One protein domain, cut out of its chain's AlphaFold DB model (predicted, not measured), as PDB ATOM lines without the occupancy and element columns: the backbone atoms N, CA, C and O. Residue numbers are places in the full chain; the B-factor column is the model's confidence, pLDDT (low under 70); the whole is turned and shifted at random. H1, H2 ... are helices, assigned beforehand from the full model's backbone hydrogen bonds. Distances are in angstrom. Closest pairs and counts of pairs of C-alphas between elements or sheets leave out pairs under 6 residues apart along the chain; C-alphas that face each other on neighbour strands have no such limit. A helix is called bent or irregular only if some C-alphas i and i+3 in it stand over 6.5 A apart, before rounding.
ATOM      1  N   TYR A   2      93.316  10.262 -28.343       80.12
ATOM      2  CA  TYR A   2      92.581  11.445 -28.806       80.12
ATOM      3  C   TYR A   2      92.499  12.417 -27.632       80.12
ATOM      4  O   TYR A   2      92.199  11.983 -26.519       80.12
ATOM      5  N   CYS A   3      92.818  13.685 -27.860       73.19
ATOM      6  CA  CYS A   3      92.877  14.684 -26.799       73.19
ATOM      7  C   CYS A   3      91.799  15.733 -27.040       73.19
ATOM      8  O   CYS A   3      91.784  16.372 -28.089       73.19
ATOM      9  N   PHE A   4      90.929  15.908 -26.050       80.19
ATOM     10  CA  PHE A   4      89.856  16.894 -26.065       80.19
ATOM     11  C   PHE A   4      90.150  17.916 -24.983       80.19
ATOM     12  O   PHE A   4      90.419  17.537 -23.841       80.19
ATOM     13  N   ASP A   5      90.121  19.190 -25.347       76.69
ATOM     14  CA  ASP A   5      90.377  20.275 -24.412       76.69
ATOM     15  C   ASP A   5      89.056  20.947 -24.016       76.69
ATOM     16  O   ASP A   5      88.164  21.147 -24.844       76.69
ATOM     17  N   ASN A   6      88.910  21.271 -22.733       76.94
ATOM     18  CA  ASN A   6      87.745  21.970 -22.199       76.94
ATOM     19  C   ASN A   6      87.985  23.476 -22.014       76.94
ATOM     20  O   ASN A   6      87.031  24.205 -21.731       76.94
ATOM     21  N   GLU A   7      89.216  23.958 -22.198       77.19
ATOM     22  CA  GLU A   7      89.589  25.351 -21.939       77.19
ATOM     23  C   GLU A   7      88.851  26.333 -22.855       77.19
ATOM     24  O   GLU A   7      88.427  27.404 -22.429       77.19
ATOM     25  N   SER A   8      88.556  25.928 -24.088       75.50
ATOM     26  CA  SER A   8      87.747  26.730 -25.013       75.50
ATOM     27  C   SER A   8      86.300  26.922 -24.533       75.50
ATOM     28  O   SER A   8      85.722  27.995 -24.701       75.50
ATOM     29  N   PHE A   9      85.705  25.910 -23.884       78.19
ATOM     30  CA  PHE A   9      84.371  26.030 -23.281       78.19
ATOM     31  C   PHE A   9      84.394  26.920 -22.035       78.19
ATOM     32  O   PHE A   9      83.457  27.686 -21.809       78.19
ATOM     33  N   ARG A  10      85.472  26.849 -21.245       80.56
ATOM     34  CA  ARG A  10      85.690  27.724 -20.085       80.56
ATOM     35  C   ARG A  10      85.846  29.182 -20.512       80.56
ATOM     36  O   ARG A  10      85.188  30.047 -19.940       80.56
ATOM     37  N   TYR A  11      86.621  29.435 -21.565       82.75
ATOM     38  CA  TYR A  11      86.743  30.750 -22.190       82.75
ATOM     39  C   TYR A  11      85.379  31.298 -22.637       82.75
ATOM     40  O   TYR A  11      85.006  32.408 -22.257       82.75
ATOM     41  N   LEU A  12      84.576  30.497 -23.351       81.31
ATOM     42  CA  LEU A  12      83.231  30.896 -23.788       81.31
ATOM     43  C   LEU A  12      82.287  31.232 -22.623       81.31
ATOM     44  O   LEU A  12      81.445  32.121 -22.758       81.31
ATOM     45  N   ALA A  13      82.418  30.543 -21.488       84.94
ATOM     46  CA  ALA A  13      81.638  30.840 -20.291       84.94
ATOM     47  C   ALA A  13      82.090  32.143 -19.604       84.94
ATOM     48  O   ALA A  13      81.256  32.865 -19.061       84.94
ATOM     49  N   ALA A  14      83.386  32.461 -19.654       85.00
ATOM     50  CA  ALA A  14      83.991  33.569 -18.918       85.00
ATOM     51  C   ALA A  14      84.065  34.897 -19.696       85.00
ATOM     52  O   ALA A  14      84.152  35.954 -19.077       85.00
ATOM     53  N   ILE A  15      83.988  34.884 -21.032       86.44
ATOM     54  CA  ILE A  15      84.221  36.061 -21.901       86.44
ATOM     55  C   ILE A  15      83.292  37.263 -21.633       86.44
ATOM     56  O   ILE A  15      83.598  38.392 -22.009       86.44
ATOM     57  N   LYS A  16      82.138  37.047 -20.987       84.06
ATOM     58  CA  LYS A  16      81.207  38.130 -20.616       84.06
ATOM     59  C   LYS A  16      81.562  38.830 -19.304       84.06
ATOM     60  O   LYS A  16      81.110  39.951 -19.090       84.06
ATOM     61  N   GLU A  17      82.333  38.176 -18.442       88.50
ATOM     62  CA  GLU A  17      82.645  38.644 -17.085       88.50
ATOM     63  C   GLU A  17      84.140  38.931 -16.897       88.50
ATOM     64  O   GLU A  17      84.520  39.710 -16.025       88.50
ATOM     65  N   VAL A  18      84.993  38.348 -17.742       87.69
ATOM     66  CA  VAL A  18      86.451  38.459 -17.689       87.69
ATOM     67  C   VAL A  18      86.969  39.018 -19.009       87.69
ATOM     68  O   VAL A  18      86.563  38.585 -20.087       87.69
ATOM     69  N   LYS A  19      87.886  39.988 -18.925       86.62
ATOM     70  CA  LYS A  19      88.616  40.497 -20.090       86.62
ATOM     71  C   LYS A  19      89.859  39.649 -20.314       86.62
ATOM     72  O   LYS A  19      90.693  39.558 -19.419       86.62
ATOM     73  N   PHE A  20      89.981  39.098 -21.511       87.44
ATOM     74  CA  PHE A  20      91.148  38.342 -21.941       87.44
ATOM     75  C   PHE A  20      92.064  39.223 -22.789       87.44
ATOM     76  O   PHE A  20      91.626  40.165 -23.451       87.44
ATOM     77  N   THR A  21      93.359  38.945 -22.735       90.88
ATOM     78  CA  THR A  21      94.332  39.527 -23.657       90.88
ATOM     79  C   THR A  21      94.253  38.828 -25.010       90.88
ATOM     80  O   THR A  21      93.891  37.659 -25.105       90.88
ATOM     81  N   GLN A  22      94.679  39.514 -26.069       85.19
ATOM     82  CA  GLN A  22      94.694  38.951 -27.422       85.19
ATOM     83  C   GLN A  22      95.496  37.636 -27.519       85.19
ATOM     84  O   GLN A  22      95.126  36.736 -28.267       85.19
ATOM     85  N   ASN A  23      96.572  37.508 -26.737       87.44
ATOM     86  CA  ASN A  23      97.386  36.293 -26.694       87.44
ATOM     87  C   ASN A  23      96.641  35.118 -26.032       87.44
ATOM     88  O   ASN A  23      96.747  33.982 -26.482       87.44
ATOM     89  N   GLU A  24      95.862  35.382 -24.981       84.75
ATOM     90  CA  GLU A  24      95.023  34.364 -24.335       84.75
ATOM     91  C   GLU A  24      93.891  33.912 -25.258       84.75
ATOM     92  O   GLU A  24      93.689  32.712 -25.423       84.75
ATOM     93  N   GLU A  25      93.208  34.848 -25.925       85.50
ATOM     94  CA  GLU A  25      92.165  34.522 -26.907       85.50
ATOM     95  C   GLU A  25      92.704  33.636 -28.037       85.50
ATOM     96  O   GLU A  25      92.060  32.659 -28.428       85.50
ATOM     97  N   GLN A  26      93.912  33.934 -28.527       86.38
ATOM     98  CA  GLN A  26      94.565  33.135 -29.557       86.38
ATOM     99  C   GLN A  26      94.902  31.720 -29.062       86.38
ATOM    100  O   GLN A  26      94.613  30.749 -29.762       86.38
ATOM    101  N   ASN A  27      95.419  31.579 -27.839       84.88
ATOM    102  CA  ASN A  27      95.693  30.269 -27.244       84.88
ATOM    103  C   ASN A  27      94.415  29.424 -27.095       84.88
ATOM    104  O   ASN A  27      94.423  28.229 -27.405       84.88
ATOM    105  N   PHE A  28      93.298  30.027 -26.670       85.81
ATOM    106  CA  PHE A  28      92.014  29.325 -26.587       85.81
ATOM    107  C   PHE A  28      91.477  28.934 -27.969       85.81
ATOM    108  O   PHE A  28      90.954  27.833 -28.129       85.81
ATOM    109  N   ALA A  29      91.641  29.787 -28.983       84.75
ATOM    110  CA  ALA A  29      91.248  29.472 -30.355       84.75
ATOM    111  C   ALA A  29      92.072  28.315 -30.955       84.75
ATOM    112  O   ALA A  29      91.520  27.443 -31.632       84.75
ATOM    113  N   GLU A  30      93.379  28.270 -30.690       85.12
ATOM    114  CA  GLU A  30      94.261  27.178 -31.121       85.12
ATOM    115  C   GLU A  30      93.923  25.858 -30.412       85.12
ATOM    116  O   GLU A  30      93.843  24.808 -31.059       85.12
ATOM    117  N   SER A  31      93.648  25.915 -29.106       84.69
ATOM    118  CA  SER A  31      93.144  24.783 -28.319       84.69
ATOM    119  C   SER A  31      91.821  24.242 -28.884       84.69
ATOM    120  O   SER A  31      91.705  23.037 -29.138       84.69
ATOM    121  N   TRP A  32      90.860  25.122 -29.190       85.38
ATOM    122  CA  TRP A  32      89.578  24.748 -29.797       85.38
ATOM    123  C   TRP A  32      89.780  24.021 -31.118       85.38
ATOM    124  O   TRP A  32      89.247  22.929 -31.318       85.38
ATOM    125  N   LYS A  33      90.582  24.613 -32.011       86.94
ATOM    126  CA  LYS A  33      90.869  24.040 -33.325       86.94
ATOM    127  C   LYS A  33      91.447  22.637 -33.187       86.94
ATOM    128  O   LYS A  33      90.952  21.711 -33.819       86.94
ATOM    129  N   ARG A  34      92.425  22.457 -32.297       86.44
ATOM    130  CA  ARG A  34      93.023  21.145 -32.038       86.44
ATOM    131  C   ARG A  34      91.999  20.138 -31.511       86.44
ATOM    132  O   ARG A  34      92.010  18.993 -31.948       86.44
ATOM    133  N   SER A  35      91.106  20.550 -30.613       85.31
ATOM    134  CA  SER A  35      90.047  19.680 -30.089       85.31
ATOM    135  C   SER A  35      89.028  19.288 -31.169       85.31
ATOM    136  O   SER A  35      88.573  18.143 -31.203       85.31
ATOM    137  N   VAL A  36      88.677  20.213 -32.068       86.56
ATOM    138  CA  VAL A  36      87.806  19.943 -33.223       86.56
ATOM    139  C   VAL A  36      88.486  18.984 -34.196       86.56
ATOM    140  O   VAL A  36      87.883  17.977 -34.556       86.56
ATOM    141  N   ASP A  37      89.743  19.239 -34.559       89.19
ATOM    142  CA  ASP A  37      90.517  18.390 -35.470       89.19
ATOM    143  C   ASP A  37      90.669  16.965 -34.906       89.19
ATOM    144  O   ASP A  37      90.476  15.980 -35.619       89.19
ATOM    145  N   GLU A  38      90.931  16.825 -33.603       89.12
ATOM    146  CA  GLU A  38      90.987  15.526 -32.923       89.12
ATOM    147  C   GLU A  38      89.625  14.817 -32.865       89.12
ATOM    148  O   GLU A  38      89.560  13.592 -33.006       89.12
ATOM    149  N   SER A  39      88.531  15.569 -32.715       86.31
ATOM    150  CA  SER A  39      87.166  15.029 -32.755       86.31
ATOM    151  C   SER A  39      86.788  14.544 -34.151       86.31
ATOM    152  O   SER A  39      86.250  13.447 -34.294       86.31
ATOM    153  N   LEU A  40      87.121  15.316 -35.188       89.25
ATOM    154  CA  LEU A  40      86.944  14.919 -36.583       89.25
ATOM    155  C   LEU A  40      87.781  13.681 -36.898       89.25
ATOM    156  O   LEU A  40      87.256  12.724 -37.456       89.25
ATOM    157  N   ARG A  41      89.039  13.637 -36.447       92.81
ATOM    158  CA  ARG A  41      89.907  12.463 -36.594       92.81
ATOM    159  C   ARG A  41      89.308  11.220 -35.934       92.81
ATOM    160  O   ARG A  41      89.370  10.139 -36.518       92.81
ATOM    161  N   LEU A  42      88.720  11.358 -34.742       88.81
ATOM    162  CA  LEU A  42      88.003  10.267 -34.078       88.81
ATOM    163  C   LEU A  42      86.770   9.836 -34.882       88.81
ATOM    164  O   LEU A  42      86.582   8.642 -35.103       88.81
ATOM    165  N   ILE A  43      85.940  10.775 -35.333       88.25
ATOM    166  CA  ILE A  43      84.733  10.469 -36.114       88.25
ATOM    167  C   ILE A  43      85.106   9.779 -37.428       88.25
ATOM    168  O   ILE A  43      84.558   8.725 -37.735       88.25
ATOM    169  N   GLU A  44      86.078  10.300 -38.175       90.56
ATOM    170  CA  GLU A  44      86.571   9.678 -39.406       90.56
ATOM    171  C   GLU A  44      87.113   8.273 -39.162       90.56
ATOM    172  O   GLU A  44      86.881   7.365 -39.960       90.56
ATOM    173  N   TYR A  45      87.842   8.087 -38.063       89.38
ATOM    174  CA  TYR A  45      88.311   6.774 -37.653       89.38
ATOM    175  C   TYR A  45      87.138   5.820 -37.412       89.38
ATOM    176  O   TYR A  45      87.166   4.706 -37.930       89.38
ATOM    177  N   LEU A  46      86.113   6.252 -36.668       83.38
ATOM    178  CA  LEU A  46      84.919   5.458 -36.367       83.38
ATOM    179  C   LEU A  46      84.127   5.112 -37.635       83.38
ATOM    180  O   LEU A  46      83.756   3.956 -37.807       83.38
ATOM    181  N   VAL A  47      83.939   6.067 -38.551       86.00
ATOM    182  CA  VAL A  47      83.236   5.870 -39.834       86.00
ATOM    183  C   VAL A  47      83.964   4.868 -40.736       86.00
ATOM    184  O   VAL A  47      83.327   4.126 -41.478       86.00
ATOM    185  N   LYS A  48      85.300   4.816 -40.668       87.81
ATOM    186  CA  LYS A  48      86.122   3.857 -41.426       87.81
ATOM    187  C   LYS A  48      86.152   2.461 -40.800       87.81
ATOM    188  O   LYS A  48      86.694   1.541 -41.414       87.81
ATOM    189  N   ARG A  49      85.641   2.276 -39.577       82.88
ATOM    190  CA  ARG A  49      85.547   0.942 -38.973       82.88
ATOM    191  C   ARG A  49      84.323   0.222 -39.508       82.88
ATOM    192  O   ARG A  49      83.272   0.826 -39.695       82.88
ATOM    193  N   GLN A  50      84.466  -1.081 -39.740       77.81
ATOM    194  CA  GLN A  50      83.291  -1.899 -39.994       77.81
ATOM    195  C   GLN A  50      82.378  -1.814 -38.765       77.81
ATOM    196  O   GLN A  50      82.883  -1.975 -37.645       77.81
TER     197      GLN A  50
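Overview. This is residues 2 to 50 of the 393 residues of an uncharacterized protein of Rhizophagus irregularis (UniProt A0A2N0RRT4). One long helix, H2, makes the length, and a short helix, H1, packs steeply tilted on its first half, with residues 2 to 6 running beside H2 before H1. Residues 43 to 50, of which 43 to 47 belong to H2, stick out at the far end. The printed part has 49 residues, with two named helices, H1 then H2, and no named strand: all helix. It is loose, with a radius of gyration of the C-alphas of 13.8 A, and spans 47 by 18 by 12 A.

Along the chain. Find C-alpha 7 at (89.589, 25.351, -21.939); there H1 begins, residues 7 to 14. From C-alpha 22 at (94.694, 38.951, -27.422), H2, residues 22 to 47, runs 37.1 A to C-alpha 47 at (83.236, 5.870, -39.834).

Arrangement. Look at Ser 8 and Phe 28: their C-alphas, 5.2 A apart, are the closest where H1 and H2 touch. H2 touches H1 with residues 28 to 32 alone. Their lines stand at a steep tilt of 53 degrees, opposite ways. In H1 and H2 every O i to N i+4 pair is within hydrogen-bond range.

Size, cuts and confidence. The farthest C-alphas, Lys 19 and Gln 50, are 47.1 A apart. The printed part has no cut; the link from H1 to H2, 7 residues, is short. No printed residue is under 70 in pLDDT.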